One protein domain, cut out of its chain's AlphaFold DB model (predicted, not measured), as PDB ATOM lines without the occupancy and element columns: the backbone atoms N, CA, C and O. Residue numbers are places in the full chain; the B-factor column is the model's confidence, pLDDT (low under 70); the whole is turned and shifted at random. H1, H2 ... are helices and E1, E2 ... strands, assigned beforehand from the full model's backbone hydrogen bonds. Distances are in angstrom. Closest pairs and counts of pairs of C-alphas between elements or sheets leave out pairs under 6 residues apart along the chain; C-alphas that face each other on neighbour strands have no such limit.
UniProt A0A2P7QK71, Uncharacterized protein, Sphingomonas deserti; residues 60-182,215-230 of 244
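AT A GLANCE: This is residues 60 to 182 and 215 to 230 of the 244 residues of an uncharacterized protein of Sphingomonas deserti (UniProt A0A2P7QK71). One large, strongly twisted antiparallel sheet of eight strands runs through the whole domain, with E4 and E5 in its middle, E8 at the edge beyond E2 and E1, and E3 at the edge beyond E7. The long helix H3 covers the E7 and E5 part of the sheet; short H1 lies over E1 near the E8 edge, short H4 over E2, and E5 bends to form a hairpin with E6. The printed part has 139 residues, with four named helices and eight named strands in the order H1 E1 E2 H2 E3 E4 E5 E6 E7 H3 E8 H4; the class is mixed, helices and strands. The sheet is branched and has no single order of strands. The whole is compact, with a radius of gyration of the C-alphas of 14.5 A and spans of 41 by 32 by 28 A.

HOW THE PARTS SIT: E5, residues 127 to 138, has three neighbours and bends by 56 degrees at residue 134. On one side of it is E4, residues 116 to 123, antiparallel at 142 degrees, with N 119 and O 131 2.9 A apart, within hydrogen-bond range. On the other side are E7, residues 149 to 154, beside residues 127 to 132, and E6, residues 141 to 145, beside residues 134 to 138. Both are antiparallel to E5, with N 130 and O 151 at 2.9 A and N 136 and O 143 at 2.8 A. E4, E5 and E6 form a meander, each strand the antiparallel neighbour of the one before; E4 and E5 are a hairpin, as are E5 and E6. The edge strand E3, residues 101 to 107, is antiparallel to E7 at 161 degrees, with N 106 and O 150 at 2.8 A. Beside E4, on the other side from E5, is E2, residues 81 to 87, antiparallel at 166 degrees, with N 86 and O 118 at 2.8 A. E1, residues 72 to 78, forms a hairpin with E2, with N 76 and O 83 at 2.8 A. On the other side of E1 is the edge strand E8, residues 216 to 221, antiparallel at 150 degrees, with N 75 and O 218 at 2.8 A. H3, residues 164 to 178, is on the sheet at a height of 8.9 A, over E7 and only just over E5, on which 3 of its C-alphas fall. It runs along the strands, at 21 degrees to E7 on the local plane; the closest C-alphas of the two are those of Leu 152 and Phe 171, 7.0 A apart. H1, residues 60 to 67, is on the sheet at a height of 6.9 A, only just over E1, with 3 C-alphas falling on that strand. It runs slantwise to the strands, at 38 degrees to E1 on the local plane; its closest C-alpha pair with E8 is Leu 64 and Ile 219, 6.4 A. H4, residues 225 to 228, is on the sheet at a height of 7.6 A, only just over E2, with 3 C-alphas falling on it; Val 84 and Leu 228 have their C-alphas 6.7 A apart. H2, residues 92 to 95, only grazes the sheet; its closest C-alpha pair with E5 is Ile 92 and Gly 130, 6.1 A. In H1 and H3 every O i to N i+4 pair is within hydrogen-bond range, while H2 and H4 are too short for such a pair.

IN THESE COORDINATES: H1 begins at C-alpha 60, (49.828, -38.216, 285.380). E5 is the longest strand, 32.5 A from C-alpha 127 at (57.176, -48.032, 261.431) to C-alpha 138. E4 measures 21.8 A, E2 20.1 A, E1 19.6 A and E3 18.1 A. H3 measures 21.0 A, and H4 ends at C-alpha 228, (56.370, -51.545, 274.724).

THE WHOLE: The two C-alphas farthest apart are those of Asn 139 and Asp 157, 43.1 A. Residues 183 to 214 are not printed, and C-alphas 182 and 215 are 18.5 A apart across that cut. Of the links printed whole, none is long. The mean pLDDT of the printed part is 91.1, and no printed residue is under 70.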
ATOM      1  N   PRO A  60      49.146 -36.942 285.579       93.81
ATOM      2  CA  PRO A  60      49.828 -38.216 285.380       93.81
ATOM      3  C   PRO A  60      51.347 -38.104 285.484       93.81
ATOM      4  O   PRO A  60      52.000 -39.052 285.921       93.81
ATOM      5  N   THR A  61      51.926 -36.953 285.142       89.75
ATOM      6  CA  THR A  61      53.385 -36.801 285.189       89.75
ATOM      7  C   THR A  61      53.880 -36.586 286.601       89.75
ATOM      8  O   THR A  61      54.866 -37.207 286.980       89.75
ATOM      9  N   ALA A  62      53.192 -35.790 287.423       92.25
ATOM     10  CA  ALA A  62      53.523 -35.720 288.842       92.25
ATOM     11  C   ALA A  62      53.460 -37.119 289.479       92.25
ATOM     12  O   ALA A  62      54.327 -37.476 290.278       92.25
ATOM     13  N   ALA A  63      52.491 -37.950 289.072       94.94
ATOM     14  CA  ALA A  63      52.422 -39.344 289.497       94.94
ATOM     15  C   ALA A  63      53.581 -40.208 288.954       94.94
ATOM     16  O   ALA A  63      54.086 -41.058 289.691       94.94
ATOM     17  N   LEU A  64      54.026 -40.000 287.709       94.31
ATOM     18  CA  LEU A  64      55.196 -40.671 287.126       94.31
ATOM     19  C   LEU A  64      56.473 -40.309 287.889       94.31
ATOM     20  O   LEU A  64      57.205 -41.195 288.321       94.31
ATOM     21  N   VAL A  65      56.705 -39.013 288.104       92.44
ATOM     22  CA  VAL A  65      57.855 -38.491 288.852       92.44
ATOM     23  C   VAL A  65      57.867 -39.065 290.266       92.44
ATOM     24  O   VAL A  65      58.898 -39.563 290.710       92.44
ATOM     25  N   ALA A  66      56.717 -39.093 290.946       95.12
ATOM     26  CA  ALA A  66      56.595 -39.684 292.278       95.12
ATOM     27  C   ALA A  66      56.892 -41.197 292.312       95.12
ATOM     28  O   ALA A  66      57.318 -41.708 293.346       95.12
ATOM     29  N   ARG A  67      56.689 -41.922 291.203       93.69
ATOM     30  CA  ARG A  67      57.055 -43.345 291.064       93.69
ATOM     31  C   ARG A  67      58.506 -43.572 290.616       93.69
ATOM     32  O   ARG A  67      58.990 -44.698 290.716       93.69
ATOM     33  N   GLY A  68      59.199 -42.527 290.167       94.50
ATOM     34  CA  GLY A  68      60.544 -42.585 289.591       94.50
ATOM     35  C   GLY A  68      60.495 -42.668 288.068       94.50
ATOM     36  O   GLY A  68      60.336 -43.754 287.509       94.50
ATOM     37  N   ALA A  69      60.644 -41.512 287.410       92.19
ATOM     38  CA  ALA A  69      60.642 -41.364 285.949       92.19
ATOM     39  C   ALA A  69      61.879 -41.981 285.259       92.19
ATOM     40  O   ALA A  69      61.900 -42.137 284.046       92.19
ATOM     41  N   ASP A  70      62.893 -42.362 286.036       91.88
ATOM     42  CA  ASP A  70      64.067 -43.133 285.615       91.88
ATOM     43  C   ASP A  70      63.758 -44.627 285.411       91.88
ATOM     44  O   ASP A  70      64.448 -45.322 284.670       91.88
ATOM     45  N   ARG A  71      62.724 -45.133 286.091       95.06
ATOM     46  CA  ARG A  71      62.368 -46.562 286.137       95.06
ATOM     47  C   ARG A  71      60.976 -46.861 285.605       95.06
ATOM     48  O   ARG A  71      60.591 -48.027 285.534       95.06
ATOM     49  N   HIS A  72      60.226 -45.832 285.244       96.56
ATOM     50  CA  HIS A  72      58.861 -45.946 284.763       96.56
ATOM     51  C   HIS A  72      58.642 -45.071 283.538       96.56
ATOM     52  O   HIS A  72      59.330 -44.076 283.329       96.56
ATOM     53  N   VAL A  73      57.629 -45.434 282.764       95.88
ATOM     54  CA  VAL A  73      57.177 -44.713 281.573       95.88
ATOM     55  C   VAL A  73      55.670 -44.514 281.625       95.88
ATOM     56  O   VAL A  73      54.964 -45.224 282.350       95.88
ATOM     57  N   MET A  74      55.168 -43.566 280.837       96.12
ATOM     58  CA  MET A  74      53.745 -43.504 280.516       96.12
ATOM     59  C   MET A  74      53.477 -44.342 279.273       96.12
ATOM     60  O   MET A  74      54.156 -44.189 278.260       96.12
ATOM     61  N   LEU A  75      52.479 -45.212 279.357       96.12
ATOM     62  CA  LEU A  75      51.916 -45.916 278.215       96.12
ATOM     63  C   LEU A  75      50.579 -45.275 277.890       96.12
ATOM     64  O   LEU A  75      49.763 -45.095 278.797       96.12
ATOM     65  N   VAL A  76      50.391 -44.916 276.626       94.75
ATOM     66  CA  VAL A  76      49.128 -44.415 276.096       94.75
ATOM     67  C   VAL A  76      48.619 -45.415 275.071       94.75
ATOM     68  O   VAL A  76      49.323 -45.733 274.121       94.75
ATOM     69  N   GLU A  77      47.431 -45.943 275.316       93.00
ATOM     70  CA  GLU A  77      46.795 -47.017 274.563       93.00
ATOM     71  C   GLU A  77      45.539 -46.458 273.884       93.00
ATOM     72  O   GLU A  77      44.687 -45.862 274.550       93.00
ATOM     73  N   ASP A  78      45.434 -46.648 272.572       89.44
ATOM     74  CA  ASP A  78      44.258 -46.341 271.754       89.44
ATOM     75  C   ASP A  78      44.064 -47.417 270.666       89.44
ATOM     76  O   ASP A  78      44.711 -48.467 270.693       89.44
ATOM     77  N   GLU A  79      43.144 -47.197 269.724       84.69
ATOM     78  CA  GLU A  79      42.855 -48.147 268.637       84.69
ATOM     79  C   GLU A  79      44.051 -48.432 267.707       84.69
ATOM     80  O   GLU A  79      44.153 -49.517 267.128       84.69
ATOM     81  N   ASN A  80      44.991 -47.491 267.596       82.19
ATOM     82  CA  ASN A  80      46.163 -47.600 266.733       82.19
ATOM     83  C   ASN A  80      47.337 -48.314 267.421       82.19
ATOM     84  O   ASN A  80      48.302 -48.710 266.755       82.19
ATOM     85  N   GLY A  81      47.254 -48.498 268.740       89.38
ATOM     86  CA  GLY A  81      48.187 -49.301 269.512       89.38
ATOM     87  C   GLY A  81      48.666 -48.620 270.789       89.38
ATOM     88  O   GLY A  81      47.922 -47.931 271.482       89.38
ATOM     89  N   THR A  82      49.922 -48.880 271.147       93.50
ATOM     90  CA  THR A  82      50.557 -48.383 272.371       93.50
ATOM     91  C   THR A  82      51.695 -47.425 272.046       93.50
ATOM     92  O   THR A  82      52.729 -47.821 271.501       93.50
ATOM     93  N   THR A  83      51.525 -46.174 272.459       94.00
ATOM     94  CA  THR A  83      52.568 -45.154 272.514       94.00
ATOM     95  C   THR A  83      53.267 -45.192 273.867       94.00
ATOM     96  O   THR A  83      52.639 -45.307 274.919       94.00
ATOM     97  N   VAL A  84      54.586 -45.027 273.853       96.12
ATOM     98  CA  VAL A  84      55.412 -44.948 275.064       96.12
ATOM     99  C   VAL A  84      55.951 -43.539 275.203       96.12
ATOM    100  O   VAL A  84      56.451 -42.980 274.233       96.12
ATOM    101  N   SER A  85      55.883 -42.965 276.399       94.81
ATOM    102  CA  SER A  85      56.337 -41.605 276.678       94.81
ATOM    103  C   SER A  85      57.253 -41.549 277.902       94.81
ATOM    104  O   SER A  85      56.955 -42.106 278.963       94.81
ATOM    105  N   PHE A  86      58.373 -40.848 277.730       93.38
ATOM    106  CA  PHE A  86      59.418 -40.615 278.717       93.38
ATOM    107  C   PHE A  86      59.451 -39.137 279.110       93.38
ATOM    108  O   PHE A  86      59.541 -38.259 278.247       93.38
ATOM    109  N   SER A  87      59.457 -38.866 280.415       91.25
ATOM    110  CA  SER A  87      59.748 -37.535 280.955       91.25
ATOM    111  C   SER A  87      61.264 -37.344 281.000       91.25
ATOM    112  O   SER A  87      61.922 -37.778 281.944       91.25
ATOM    113  N   THR A  88      61.840 -36.802 279.927       89.31
ATOM    114  CA  THR A  88      63.297 -36.726 279.755       89.31
ATOM    115  C   THR A  88      63.706 -35.667 278.737       89.31
ATOM    116  O   THR A  88      63.023 -35.426 277.741       89.31
ATOM    117  N   ASP A  89      64.872 -35.068 278.967       88.50
ATOM    118  CA  ASP A  89      65.582 -34.199 278.031       88.50
ATOM    119  C   ASP A  89      66.569 -34.945 277.121       88.50
ATOM    120  O   ASP A  89      67.183 -34.317 276.253       88.50
ATOM    121  N   GLY A  90      66.680 -36.267 277.279       88.94
ATOM    122  CA  GLY A  90      67.517 -37.135 276.462       88.94
ATOM    123  C   GLY A  90      67.166 -37.102 274.973       88.94
ATOM    124  O   GLY A  90      66.098 -36.645 274.545       88.94
ATOM    125  N   ARG A  91      68.088 -37.596 274.141       92.19
ATOM    126  CA  ARG A  91      67.875 -37.652 272.692       92.19
ATOM    127  C   ARG A  91      66.974 -38.829 272.346       92.19
ATOM    128  O   ARG A  91      67.101 -39.907 272.912       92.19
ATOM    129  N   ILE A  92      66.137 -38.649 271.323       95.12
ATOM    130  CA  ILE A  92      65.270 -39.712 270.787       95.12
ATOM    131  C   ILE A  92      66.091 -40.966 270.443       95.12
ATOM    132  O   ILE A  92      65.710 -42.074 270.801       95.12
ATOM    133  N   ALA A  93      67.257 -40.786 269.814       93.88
ATOM    134  CA  ALA A  93      68.127 -41.888 269.409       93.88
ATOM    135  C   ALA A  93      68.700 -42.704 270.581       93.88
ATOM    136  O   ALA A  93      68.944 -43.891 270.403       93.88
ATOM    137  N   ASP A  94      68.869 -42.102 271.762       94.31
ATOM    138  CA  ASP A  94      69.421 -42.787 272.939       94.31
ATOM    139  C   ASP A  94      68.383 -43.716 273.599       94.31
ATOM    140  O   ASP A  94      68.740 -44.615 274.358       94.31
ATOM    141  N   LEU A  95      67.093 -43.502 273.306       94.81
ATOM    142  CA  LEU A  95      65.968 -44.283 273.834       94.81
ATOM    143  C   LEU A  95      65.402 -45.287 272.818       94.81
ATOM    144  O   LEU A  95      64.635 -46.173 273.194       94.81
ATOM    145  N   ALA A  96      65.728 -45.129 271.533       96.25
ATOM    146  CA  ALA A  96      65.232 -45.988 270.465       96.25
ATOM    147  C   ALA A  96      65.814 -47.406 270.567       96.25
ATOM    148  O   ALA A  96      66.928 -47.609 271.053       96.25
ATOM    149  N   ALA A  97      65.080 -48.407 270.070       95.38
ATOM    150  CA  ALA A  97      65.603 -49.766 270.054       95.38
ATOM    151  C   ALA A  97      66.803 -49.851 269.090       95.38
ATOM    152  O   ALA A  97      66.682 -49.412 267.944       95.38
ATOM    153  N   PRO A  98      67.928 -50.482 269.478       94.06
ATOM    154  CA  PRO A  98      69.119 -50.558 268.626       94.06
ATOM    155  C   PRO A  98      68.890 -51.237 267.268       94.06
ATOM    156  O   PRO A  98      69.612 -50.975 266.310       94.06
ATOM    157  N   ALA A  99      67.898 -52.127 267.177       95.00
ATOM    158  CA  ALA A  99      67.564 -52.842 265.947       95.00
ATOM    159  C   ALA A  99      66.797 -51.979 264.925       95.00
ATOM    160  O   ALA A  99      66.694 -52.357 263.754       95.00
ATOM    161  N   TRP A 100      66.243 -50.842 265.351       96.25
ATOM    162  CA  TRP A 100      65.445 -49.978 264.492       96.25
ATOM    163  C   TRP A 100      66.329 -49.143 263.573       96.25
ATOM    164  O   TRP A 100      67.312 -48.531 263.992       96.25
ATOM    165  N   ARG A 101      65.958 -49.088 262.295       96.50
ATOM    166  CA  ARG A 101      66.687 -48.311 261.290       96.50
ATOM    167  C   ARG A 101      66.066 -46.928 261.159       96.50
ATOM    168  O   ARG A 101      64.859 -46.827 260.979       96.50
ATOM    169  N   VAL A 102      66.880 -45.876 261.167       97.06
ATOM    170  CA  VAL A 102      66.410 -44.530 260.804       97.06
ATOM    171  C   VAL A 102      66.024 -44.511 259.323       97.06
ATOM    172  O   VAL A 102      66.800 -44.928 258.458       97.06
ATOM    173  N   VAL A 103      64.811 -44.043 259.048       96.12
ATOM    174  CA  VAL A 103      64.271 -43.853 257.700       96.12
ATOM    175  C   VAL A 103      64.332 -42.382 257.327       96.12
ATOM    176  O   VAL A 103      64.853 -42.050 256.268       96.12
ATOM    177  N   ASP A 104      63.827 -41.516 258.206       95.56
ATOM    178  CA  ASP A 104      63.724 -40.086 257.945       95.56
ATOM    179  C   ASP A 104      63.727 -39.261 259.245       95.56
ATOM    180  O   ASP A 104      63.498 -39.792 260.333       95.56
ATOM    181  N   THR A 105      63.994 -37.958 259.145       96.12
ATOM    182  CA  THR A 105      64.094 -37.034 260.287       96.12
ATOM    183  C   THR A 105      63.449 -35.682 259.997       96.12
ATOM    184  O   THR A 105      63.664 -35.101 258.931       96.12
ATOM    185  N   TYR A 106      62.735 -35.122 260.969       93.50
ATOM    186  CA  TYR A 106      62.125 -33.793 260.913       93.50
ATOM    187  C   TYR A 106      62.602 -32.922 262.078       93.50
ATOM    188  O   TYR A 106      62.767 -33.406 263.198       93.50
ATOM    189  N   GLY A 107      62.769 -31.622 261.831       91.31
ATOM    190  CA  GLY A 107      63.168 -30.659 262.856       91.31
ATOM    191  C   GLY A 107      64.628 -30.808 263.282       91.31
ATOM    192  O   GLY A 107      65.469 -31.266 262.509       91.31
ATOM    193  N   SER A 108      64.944 -30.384 264.508       88.00
ATOM    194  CA  SER A 108      66.328 -30.317 264.988       88.00
ATOM    195  C   SER A 108      66.485 -30.859 266.410       88.00
ATOM    196  O   SER A 108      65.784 -30.397 267.313       88.00
ATOM    197  N   PRO A 109      67.452 -31.761 266.669       84.31
ATOM    198  CA  PRO A 109      67.675 -32.326 268.002       84.31
ATOM    199  C   PRO A 109      68.155 -31.294 269.032       84.31
ATOM    200  O   PRO A 109      68.067 -31.555 270.228       84.31
ATOM    201  N   ILE A 110      68.663 -30.140 268.585       82.38
ATOM    202  CA  ILE A 110      69.124 -29.044 269.454       82.38
ATOM    203  C   ILE A 110      68.065 -27.955 269.657       82.38
ATOM    204  O   ILE A 110      68.324 -26.975 270.352       82.38
ATOM    205  N   ALA A 111      66.884 -28.097 269.048       79.44
ATOM    206  CA  ALA A 111      65.797 -27.158 269.263       79.44
ATOM    207  C   ALA A 111      65.411 -27.133 270.747       79.44
ATOM    208  O   ALA A 111      65.313 -28.170 271.413       79.44
ATOM    209  N   PHE A 112      65.197 -25.934 271.281       77.50
ATOM    210  CA  PHE A 112      64.728 -25.790 272.649       77.50
ATOM    211  C   PHE A 112      63.320 -26.380 272.780       77.50
ATOM    212  O   PHE A 112      62.436 -26.089 271.976       77.50
ATOM    213  N   ALA A 113      63.120 -27.195 273.811       76.06
ATOM    214  CA  ALA A 113      61.814 -27.693 274.204       76.06
ATOM    215  C   ALA A 113      61.688 -27.494 275.710       76.06
ATOM    216  O   ALA A 113      62.483 -28.036 276.479       76.06
ATOM    217  N   GLU A 114      60.722 -26.679 276.116       75.44
ATOM    218  CA  GLU A 114      60.400 -26.486 277.524       75.44
ATOM    219  C   GLU A 114      59.735 -27.760 278.059       75.44
ATOM    220  O   GLU A 114      58.786 -28.254 277.452       75.44
ATOM    221  N   ASN A 115      60.267 -28.313 279.154       79.31
ATOM    222  CA  ASN A 115      59.858 -29.603 279.733       79.31
ATOM    223  C   ASN A 115      59.779 -30.720 278.673       79.31
ATOM    224  O   ASN A 115      58.689 -31.201 278.340       79.31
ATOM    225  N   PRO A 116      60.931 -31.103 278.094       85.50
ATOM    226  CA  PRO A 116      60.958 -32.035 276.986       85.50
ATOM    227  C   PRO A 116      60.367 -33.385 277.387       85.50
ATOM    228  O   PRO A 116      60.599 -33.910 278.477       85.50
ATOM    229  N   THR A 117      59.587 -33.937 276.471       89.69
ATOM    230  CA  THR A 117      59.077 -35.302 276.542       89.69
ATOM    231  C   THR A 117      59.494 -36.011 275.267       89.69
ATOM    232  O   THR A 117      59.402 -35.428 274.184       89.69
ATOM    233  N   VAL A 118      59.950 -37.255 275.385       93.81
ATOM    234  CA  VAL A 118      60.202 -38.112 274.223       93.81
ATOM    235  C   VAL A 118      59.127 -39.184 274.167       93.81
ATOM    236  O   VAL A 118      58.934 -39.920 275.132       93.81
ATOM    237  N   GLY A 119      58.410 -39.256 273.050       94.62
ATOM    238  CA  GLY A 119      57.386 -40.261 272.790       94.62
ATOM    239  C   GLY A 119      57.745 -41.141 271.600       94.62
ATOM    240  O   GLY A 119      58.321 -40.648 270.635       94.62
ATOM    241  N   PHE A 120      57.375 -42.418 271.645       96.75
ATOM    242  CA  PHE A 120      57.437 -43.344 270.516       96.75
ATOM    243  C   PHE A 120      56.034 -43.851 270.213       96.75
ATOM    244  O   PHE A 120      55.435 -44.511 271.060       96.75
ATOM    245  N   SER A 121      55.522 -43.533 269.026       93.94
ATOM    246  CA  SER A 121      54.191 -43.949 268.567       93.94
ATOM    247  C   SER A 121      54.315 -44.850 267.337       93.94
ATOM    248  O   SER A 121      55.133 -44.549 266.460       93.94
ATOM    249  N   PRO A 122      53.549 -45.948 267.251       92.56
ATOM    250  CA  PRO A 122      53.555 -46.803 266.072       92.56
ATOM    251  C   PRO A 122      52.942 -46.088 264.858       92.56
ATOM    252  O   PRO A 122      52.045 -45.260 264.989       92.56
ATOM    253  N   VAL A 123      53.416 -46.442 263.666       89.19
ATOM    254  CA  VAL A 123      52.823 -46.091 262.371       89.19
ATOM    255  C   VAL A 123      52.616 -47.405 261.618       89.19
ATOM    256  O   VAL A 123      53.519 -47.927 260.960       89.19
ATOM    257  N   GLY A 124      51.428 -47.985 261.802       86.50
ATOM    258  CA  GLY A 124      51.159 -49.393 261.493       86.50
ATOM    259  C   GLY A 124      52.050 -50.349 262.289       86.50
ATOM    260  O   GLY A 124      52.526 -50.019 263.377       86.50
ATOM    261  N   THR A 125      52.313 -51.536 261.739       87.88
ATOM    262  CA  THR A 125      53.137 -52.545 262.430       87.88
ATOM    263  C   THR A 125      54.641 -52.320 262.267       87.88
ATOM    264  O   THR A 125      55.416 -52.620 263.181       87.88
ATOM    265  N   ARG A 126      55.074 -51.782 261.118       93.12
ATOM    266  CA  ARG A 126      56.494 -51.714 260.735       93.12
ATOM    267  C   ARG A 126      57.222 -50.445 261.135       93.12
ATOM    268  O   ARG A 126      58.439 -50.481 261.318       93.12
ATOM    269  N   PHE A 127      56.528 -49.321 261.227       94.62
ATOM    270  CA  PHE A 127      57.176 -48.032 261.431       94.62
ATOM    271  C   PHE A 127      56.870 -47.478 262.816       94.62
ATOM    272  O   PHE A 127      55.849 -47.787 263.422       94.62
ATOM    273  N   VAL A 128      57.793 -46.678 263.343       96.06
ATOM    274  CA  VAL A 128      57.647 -46.011 264.638       96.06
ATOM    275  C   VAL A 128      58.145 -44.584 264.499       96.06
ATOM    276  O   VAL A 128      59.233 -44.353 263.979       96.06
ATOM    277  N   VAL A 129      57.380 -43.621 264.997       96.75
ATOM    278  CA  VAL A 129      57.820 -42.232 265.105       96.75
ATOM    279  C   VAL A 129      58.278 -41.980 266.530       96.75
ATOM    280  O   VAL A 129      57.480 -42.035 267.464       96.75
ATOM    281  N   GLY A 130      59.565 -41.683 266.688       96.69
ATOM    282  CA  GLY A 130      60.092 -41.067 267.898       96.69
ATOM    283  C   GLY A 130      59.976 -39.551 267.775       96.69
ATOM    284  O   GLY A 130      60.481 -38.989 266.808       96.69
ATOM    285  N   ALA A 131      59.340 -38.872 268.723       95.31
ATOM    286  CA  ALA A 131      59.125 -37.427 268.692       95.31
ATOM    287  C   ALA A 131      59.513 -36.778 270.021       95.31
ATOM    288  O   ALA A 131      59.256 -37.327 271.091       95.31
ATOM    289  N   ARG A 132      60.106 -35.584 269.944       92.75
ATOM    290  CA  ARG A 132      60.422 -34.738 271.095       92.75
ATOM    291  C   ARG A 132      59.525 -33.508 271.104       92.75
ATOM    292  O   ARG A 132      59.587 -32.678 270.192       92.75
ATOM    293  N   THR A 133      58.729 -33.376 272.153       89.88
ATOM    294  CA  THR A 133      57.732 -32.310 272.309       89.88
ATOM    295  C   THR A 133      58.063 -31.425 273.502       89.88
ATOM    296  O   THR A 133      58.781 -31.833 274.417       89.88
ATOM    297  N   ALA A 134      57.561 -30.192 273.462       86.94
ATOM    298  CA  ALA A 134      57.604 -29.256 274.579       86.94
ATOM    299  C   ALA A 134      56.220 -29.204 275.225       86.94
ATOM    300  O   ALA A 134      55.230 -29.003 274.513       86.94
ATOM    301  N   GLY A 135      56.163 -29.380 276.543       87.44
ATOM    302  CA  GLY A 135      54.922 -29.466 277.303       87.44
ATOM    303  C   GLY A 135      54.833 -28.435 278.423       87.44
ATOM    304  O   GLY A 135      55.834 -28.011 279.004       87.44
ATOM    305  N   TRP A 136      53.611 -28.048 278.759       90.88
ATOM    306  CA  TRP A 136      53.297 -27.307 279.970       90.88
ATOM    307  C   TRP A 136      51.943 -27.743 280.505       90.88
ATOM    308  O   TRP A 136      51.111 -28.303 279.792       90.88
ATOM    309  N   ARG A 137      51.717 -27.448 281.782       89.25
ATOM    310  CA  ARG A 137      50.427 -27.661 282.418       89.25
ATOM    311  C   ARG A 137      49.714 -26.336 282.599       89.25
ATOM    312  O   ARG A 137      50.284 -25.398 283.151       89.25
ATOM    313  N   GLU A 138      48.454 -26.276 282.198       88.62
ATOM    314  CA  GLU A 138      47.625 -25.085 282.345       88.62
ATOM    315  C   GLU A 138      46.229 -25.470 282.829       88.62
ATOM    316  O   GLU A 138      45.516 -26.234 282.188       88.62
ATOM    317  N   ASN A 139      45.839 -24.955 283.998       86.88
ATOM    318  CA  ASN A 139      44.496 -25.125 284.561       86.88
ATOM    319  C   ASN A 139      43.998 -26.593 284.643       86.88
ATOM    320  O   ASN A 139      42.807 -26.875 284.521       86.88
ATOM    321  N   GLY A 140      44.910 -27.539 284.892       87.38
ATOM    322  CA  GLY A 140      44.595 -28.970 284.993       87.38
ATOM    323  C   GLY A 140      44.695 -29.753 283.679       87.38
ATOM    324  O   GLY A 140      44.338 -30.929 283.662       87.38
ATOM    325  N   LEU A 141      45.188 -29.123 282.613       91.44
ATOM    326  CA  LEU A 141      45.407 -29.726 281.300       91.44
ATOM    327  C   LEU A 141      46.888 -29.829 280.993       91.44
ATOM    328  O   LEU A 141      47.647 -28.927 281.338       91.44
ATOM    329  N   ASP A 142      47.255 -30.879 280.272       91.25
ATOM    330  CA  ASP A 142      48.601 -31.071 279.748       91.25
ATOM    331  C   ASP A 142      48.627 -30.642 278.293       91.25
ATOM    332  O   ASP A 142      48.087 -31.325 277.421       91.25
ATOM    333  N   CYS A 143      49.211 -29.474 278.058       92.06
ATOM    334  CA  CYS A 143      49.310 -28.839 276.759       92.06
ATOM    335  C   CYS A 143      50.713 -29.005 276.193       92.06
ATOM    336  O   CYS A 143      51.708 -28.986 276.916       92.06
ATOM    337  N   GLY A 144      50.799 -29.176 274.881       90.50
ATOM    338  CA  GLY A 144      52.062 -29.306 274.182       90.50
ATOM    339  C   GLY A 144      52.046 -28.570 272.858       90.50
ATOM    340  O   GLY A 144      51.019 -28.489 272.180       90.50
ATOM    341  N   LYS A 145      53.215 -28.046 272.492       86.62
ATOM    342  CA  LYS A 145      53.488 -27.608 271.123       86.62
ATOM    343  C   LYS A 145      53.865 -28.813 270.271       86.62
ATOM    344  O   LYS A 145      54.202 -29.884 270.784       86.62
ATOM    345  N   GLN A 146      53.843 -28.600 268.964       81.06
ATOM    346  CA  GLN A 146      54.293 -29.563 267.972       81.06
ATOM    347  C   GLN A 146      55.682 -30.156 268.277       81.06
ATOM    348  O   GLN A 146      56.494 -29.522 268.967       81.06
ATOM    349  N   PRO A 147      55.998 -31.342 267.728       86.75
ATOM    350  CA  PRO A 147      57.340 -31.896 267.804       86.75
ATOM    351  C   PRO A 147      58.387 -30.909 267.273       86.75
ATOM    352  O   PRO A 147      58.283 -30.404 266.159       86.75
ATOM    353  N   THR A 148      59.419 -30.652 268.073       86.88
ATOM    354  CA  THR A 148      60.581 -29.835 267.662       86.88
ATOM    355  C   THR A 148      61.625 -30.665 266.915       86.88
ATOM    356  O   THR A 148      62.456 -30.140 266.172       86.88
ATOM    357  N   HIS A 149      61.564 -31.979 267.117       93.62
ATOM    358  CA  HIS A 149      62.380 -32.984 266.467       93.62
ATOM    359  C   HIS A 149      61.598 -34.294 266.424       93.62
ATOM    360  O   HIS A 149      60.959 -34.662 267.414       93.62
ATOM    361  N   ALA A 150      61.664 -35.003 265.306       96.12
ATOM    362  CA  ALA A 150      61.095 -36.331 265.173       96.12
ATOM    363  C   ALA A 150      61.939 -37.199 264.239       96.12
ATOM    364  O   ALA A 150      62.583 -36.697 263.316       96.12
ATOM    365  N   ILE A 151      61.928 -38.504 264.478       97.31
ATOM    366  CA  ILE A 151      62.640 -39.510 263.697       97.31
ATOM    367  C   ILE A 151      61.651 -40.620 263.353       97.31
ATOM    368  O   ILE A 151      61.013 -41.186 264.241       97.31
ATOM    369  N   LEU A 152      61.552 -40.938 262.065       97.38
ATOM    370  CA  LEU A 152      60.864 -42.122 261.578       97.38
ATOM    371  C   LEU A 152      61.835 -43.302 261.595       97.38
ATOM    372  O   LEU A 152      62.898 -43.265 260.969       97.38
ATOM    373  N   TYR A 153      61.442 -44.359 262.290       97.62
ATOM    374  CA  TYR A 153      62.166 -45.612 262.409       97.62
ATOM    375  C   TYR A 153      61.437 -46.746 261.688       97.62
ATOM    376  O   TYR A 153      60.209 -46.783 261.652       97.62
ATOM    377  N   GLU A 154      62.198 -47.709 261.173       96.19
ATOM    378  CA  GLU A 154      61.707 -48.965 260.602       96.19
ATOM    379  C   GLU A 154      62.122 -50.164 261.466       96.19
ATOM    380  O   GLU A 154      63.306 -50.363 261.767       96.19
ATOM    381  N   ARG A 155      61.136 -51.006 261.782       94.31
ATOM    382  CA  ARG A 155      61.249 -52.319 262.423       94.31
ATOM    383  C   ARG A 155      61.322 -53.407 261.358       94.31
ATOM    384  O   ARG A 155      60.307 -53.900 260.877       94.31
ATOM    385  N   ARG A 156      62.530 -53.776 260.933       91.00
ATOM    386  CA  ARG A 156      62.706 -54.738 259.824       91.00
ATOM    387  C   ARG A 156      62.256 -56.167 260.159       91.00
ATOM    388  O   ARG A 156      62.111 -56.972 259.247       91.00
ATOM    389  N   ASP A 157      62.048 -56.457 261.437       89.38
ATOM    390  CA  ASP A 157      61.502 -57.699 261.984       89.38
ATOM    391  C   ASP A 157      59.963 -57.774 261.939       89.38
ATOM    392  O   ASP A 157      59.406 -58.853 262.128       89.38
ATOM    393  N   ALA A 158      59.274 -56.659 261.670       88.38
ATOM    394  CA  ALA A 158      57.814 -56.580 261.631       88.38
ATOM    395  C   ALA A 158      57.236 -56.737 260.201       88.38
ATOM    396  O   ALA A 158      57.943 -56.493 259.209       88.38
ATOM    397  N   PRO A 159      55.948 -57.128 260.067       86.44
ATOM    398  CA  PRO A 159      55.272 -57.271 258.774       86.44
ATOM    399  C   PRO A 159      55.369 -56.013 257.901       86.44
ATOM    400  O   PRO A 159      55.311 -54.900 258.400       86.44
ATOM    401  N   ALA A 160      55.515 -56.175 256.584       83.69
ATOM    402  CA  ALA A 160      55.574 -55.064 255.628       83.69
ATOM    403  C   ALA A 160      54.174 -54.646 255.148       83.69
ATOM    404  O   ALA A 160      53.859 -54.789 253.971       83.69
ATOM    405  N   ASP A 161      53.329 -54.160 256.058       80.50
ATOM    406  CA  ASP A 161      51.978 -53.680 255.725       80.50
ATOM    407  C   ASP A 161      51.958 -52.298 255.039       80.50
ATOM    408  O   ASP A 161      50.941 -51.906 254.471       80.50
ATOM    409  N   GLN A 162      53.086 -51.584 255.042       79.62
ATOM    410  CA  GLN A 162      53.307 -50.308 254.357       79.62
ATOM    411  C   GLN A 162      54.697 -50.264 253.718       79.62
ATOM    412  O   GLN A 162      55.654 -50.856 254.232       79.62
ATOM    413  N   THR A 163      54.835 -49.510 252.626       85.56
ATOM    414  CA  THR A 163      56.153 -49.217 252.047       85.56
ATOM    415  C   THR A 163      56.858 -48.094 252.813       85.56
ATOM    416  O   THR A 163      56.226 -47.263 253.469       85.56
ATOM    417  N   ALA A 164      58.188 -48.032 252.707       85.94
ATOM    418  CA  ALA A 164      58.961 -46.939 253.295       85.94
ATOM    419  C   ALA A 164      58.557 -45.569 252.720       85.94
ATOM    420  O   ALA A 164      58.474 -44.603 253.471       85.94
ATOM    421  N   ASP A 165      58.249 -45.488 251.423       87.44
ATOM    422  CA  ASP A 165      57.854 -44.236 250.766       87.44
ATOM    423  C   ASP A 165      56.503 -43.716 251.271       87.44
ATOM    424  O   ASP A 165      56.349 -42.516 251.520       87.44
ATOM    425  N   GLN A 166      55.542 -44.618 251.497       86.38
ATOM    426  CA  GLN A 166      54.259 -44.280 252.116       86.38
ATOM    427  C   GLN A 166      54.462 -43.768 253.544       86.38
ATOM    428  O   GLN A 166      53.954 -42.700 253.893       86.38
ATOM    429  N   ALA A 167      55.261 -44.478 254.348       87.19
ATOM    430  CA  ALA A 167      55.547 -44.091 255.725       87.19
ATOM    431  C   ALA A 167      56.278 -42.739 255.816       87.19
ATOM    432  O   ALA A 167      55.937 -41.916 256.663       87.19
ATOM    433  N   MET A 168      57.243 -42.474 254.928       90.06
ATOM    434  CA  MET A 168      57.942 -41.185 254.848       90.06
ATOM    435  C   MET A 168      56.998 -40.049 254.451       90.06
ATOM    436  O   MET A 168      57.003 -38.994 255.084       90.06
ATOM    437  N   THR A 169      56.164 -40.266 253.431       87.00
ATOM    438  CA  THR A 169      55.186 -39.267 252.975       87.00
ATOM    439  C   THR A 169      54.220 -38.915 254.102       87.00
ATOM    440  O   THR A 169      54.050 -37.738 254.427       87.00
ATOM    441  N   PHE A 170      53.662 -39.932 254.763       87.25
ATOM    442  CA  PHE A 170      52.802 -39.762 255.930       87.25
ATOM    443  C   PHE A 170      53.514 -39.009 257.059       87.25
ATOM    444  O   PHE A 170      53.003 -38.008 257.558       87.25
ATOM    445  N   PHE A 171      54.724 -39.441 257.423       92.00
ATOM    446  CA  PHE A 171      55.534 -38.805 258.457       92.00
ATOM    447  C   PHE A 171      55.727 -37.310 258.190       92.00
ATOM    448  O   PHE A 171      55.450 -36.484 259.061       92.00
ATOM    449  N   ARG A 172      56.145 -36.937 256.976       91.38
ATOM    450  CA  ARG A 172      56.392 -35.539 256.604       91.38
ATOM    451  C   ARG A 172      55.129 -34.695 256.637       91.38
ATOM    452  O   ARG A 172      55.151 -33.608 257.218       91.38
ATOM    453  N   ILE A 173      54.046 -35.192 256.043       89.69
ATOM    454  CA  ILE A 173      52.766 -34.486 256.014       89.69
ATOM    455  C   ILE A 173      52.265 -34.250 257.439       89.69
ATOM    456  O   ILE A 173      51.908 -33.122 257.770       89.69
ATOM    457  N   THR A 174      52.310 -35.265 258.305       90.31
ATOM    458  CA  THR A 174      51.849 -35.143 259.692       90.31
ATOM    459  C   THR A 174      52.708 -34.166 260.497       90.31
ATOM    460  O   THR A 174      52.154 -33.307 261.182       90.31
ATOM    461  N   MET A 175      54.044 -34.215 260.390       92.88
ATOM    462  CA  MET A 175      54.908 -33.256 261.100       92.88
ATOM    463  C   MET A 175      54.611 -31.804 260.695       92.88
ATOM    464  O   MET A 175      54.475 -30.941 261.561       92.88
ATOM    465  N   LEU A 176      54.441 -31.544 259.396       92.00
ATOM    466  CA  LEU A 176      54.111 -30.210 258.879       92.00
ATOM    467  C   LEU A 176      52.675 -29.783 259.213       92.00
ATOM    468  O   LEU A 176      52.415 -28.612 259.494       92.00
ATOM    469  N   ALA A 177      51.722 -30.715 259.212       91.06
ATOM    470  CA  ALA A 177      50.340 -30.438 259.587       91.06
ATOM    471  C   ALA A 177      50.241 -29.993 261.053       91.06
ATOM    472  O   ALA A 177      49.489 -29.068 261.363       91.06
ATOM    473  N   MET A 178      51.044 -30.596 261.932       90.56
ATOM    474  CA  MET A 178      51.116 -30.239 263.348       90.56
ATOM    475  C   MET A 178      51.893 -28.948 263.613       90.56
ATOM    476  O   MET A 178      51.781 -28.396 264.703       90.56
ATOM    477  N   GLU A 179      52.658 -28.432 262.651       89.56
ATOM    478  CA  GLU A 179      53.468 -27.237 262.857       89.56
ATOM    479  C   GLU A 179      52.620 -26.016 263.266       89.56
ATOM    480  O   GLU A 179      51.551 -25.734 262.714       89.56
ATOM    481  N   GLY A 180      53.085 -25.314 264.303       88.56
ATOM    482  CA  GLY A 180      52.386 -24.183 264.913       88.56
ATOM    483  C   GLY A 180      51.132 -24.543 265.718       88.56
ATOM    484  O   GLY A 180      50.501 -23.638 266.260       88.56
ATOM    485  N   GLN A 181      50.759 -25.823 265.815       91.31
ATOM    486  CA  GLN A 181      49.570 -26.252 266.549       91.31
ATOM    487  C   GLN A 181      49.887 -26.494 268.028       91.31
ATOM    488  O   GLN A 181      50.966 -26.957 268.400       91.31
ATOM    489  N   THR A 182      48.911 -26.194 268.882       92.81
ATOM    490  CA  THR A 182      48.926 -26.575 270.296       92.81
ATOM    491  C   THR A 182      47.780 -27.533 270.551       92.81
ATOM    492  O   THR A 182      46.644 -27.246 270.179       92.81
ATOM    493  N   THR A 215      41.089 -43.304 274.541       91.62
ATOM    494  CA  THR A 215      42.516 -43.264 274.861       91.62
ATOM    495  C   THR A 215      42.744 -43.424 276.362       91.62
ATOM    496  O   THR A 215      42.245 -42.636 277.178       91.62
ATOM    497  N   ARG A 216      43.546 -44.420 276.741       94.69
ATOM    498  CA  ARG A 216      43.910 -44.707 278.132       94.69
ATOM    499  C   ARG A 216      45.390 -44.482 278.374       94.69
ATOM    500  O   ARG A 216      46.227 -44.889 277.588       94.69
ATOM    501  N   MET A 217      45.719 -43.876 279.506       96.00
ATOM    502  CA  MET A 217      47.082 -43.660 279.968       96.00
ATOM    503  C   MET A 217      47.327 -44.412 281.273       96.00
ATOM    504  O   MET A 217      46.503 -44.386 282.188       96.00
ATOM    505  N   ARG A 218      48.503 -45.021 281.412       96.50
ATOM    506  CA  ARG A 218      48.957 -45.640 282.663       96.50
ATOM    507  C   ARG A 218      50.459 -45.496 282.849       96.50
ATOM    508  O   ARG A 218      51.202 -45.327 281.891       96.50
ATOM    509  N   ILE A 219      50.908 -45.608 284.097       96.44
ATOM    510  CA  ILE A 219      52.336 -45.717 284.415       96.44
ATOM    511  C   ILE A 219      52.710 -47.196 284.443       96.44
ATOM    512  O   ILE A 219      52.051 -47.981 285.127       96.44
ATOM    513  N   ALA A 220      53.778 -47.559 283.744       95.38
ATOM    514  CA  ALA A 220      54.329 -48.910 283.729       95.38
ATOM    515  C   ALA A 220      55.833 -48.886 284.033       95.38
ATOM    516  O   ALA A 220      56.472 -47.851 283.824       95.38
ATOM    517  N   PRO A 221      56.419 -49.993 284.522       96.38
ATOM    518  CA  PRO A 221      57.868 -50.133 284.575       96.38
ATOM    519  C   PRO A 221      58.484 -49.903 283.193       96.38
ATOM    520  O   PRO A 221      57.944 -50.360 282.183       96.38
ATOM    521  N   ALA A 222      59.611 -49.200 283.155       93.69
ATOM    522  CA  ALA A 222      60.399 -49.059 281.943       93.69
ATOM    523  C   ALA A 222      60.933 -50.432 281.502       93.69
ATOM    524  O   ALA A 222      61.192 -51.320 282.317       93.69
ATOM    525  N   GLY A 223      61.108 -50.603 280.197       91.94
ATOM    526  CA  GLY A 223      61.586 -51.838 279.595       91.94
ATOM    527  C   GLY A 223      62.038 -51.609 278.154       91.94
ATOM    528  O   GLY A 223      62.027 -50.467 277.690       91.94
ATOM    529  N   PRO A 224      62.439 -52.676 277.441       92.62
ATOM    530  CA  PRO A 224      62.829 -52.584 276.038       92.62
ATOM    531  C   PRO A 224      61.712 -51.953 275.194       92.62
ATOM    532  O   PRO A 224      60.581 -52.445 275.183       92.62
ATOM    533  N   ILE A 225      62.018 -50.839 274.523       92.19
ATOM    534  CA  ILE A 225      61.021 -50.013 273.825       92.19
ATOM    535  C   ILE A 225      60.326 -50.765 272.680       92.19
ATOM    536  O   ILE A 225      59.145 -50.555 272.426       92.19
ATOM    537  N   ASP A 226      61.023 -51.710 272.056       91.00
ATOM    538  CA  ASP A 226      60.530 -52.620 271.018       91.00
ATOM    539  C   ASP A 226      59.425 -53.572 271.489       91.00
ATOM    540  O   ASP A 226      58.639 -54.052 270.672       91.00
ATOM    541  N   ARG A 227      59.333 -53.815 272.801       90.19
ATOM    542  CA  ARG A 227      58.257 -54.603 273.422       90.19
ATOM    543  C   ARG A 227      57.106 -53.753 273.939       90.19
ATOM    544  O   ARG A 227      56.026 -54.282 274.173       90.19
ATOM    545  N   LEU A 228      57.359 -52.471 274.181       90.50
ATOM    546  CA  LEU A 228      56.370 -51.545 274.724       90.50
ATOM    547  C   LEU A 228      55.591 -50.830 273.615       90.50
ATOM    548  O   LEU A 228      54.401 -50.587 273.776       90.50
ATOM    549  N   VAL A 229      56.247 -50.517 272.493       89.69
ATOM    550  CA  VAL A 229      55.602 -49.919 271.320       89.69
ATOM    551  C   VAL A 229      54.998 -51.022 270.460       89.69
ATOM    552  O   VAL A 229      55.702 -51.777 269.777       89.69
ATOM    553  N   VAL A 230      53.673 -51.100 270.481       85.81
ATOM    554  CA  VAL A 230      52.894 -52.097 269.743       85.81
ATOM    555  C   VAL A 230      51.956 -51.356 268.810       85.81
ATOM    556  O   VAL A 230      51.145 -50.572 269.282       85.81
TER     557      VAL A 230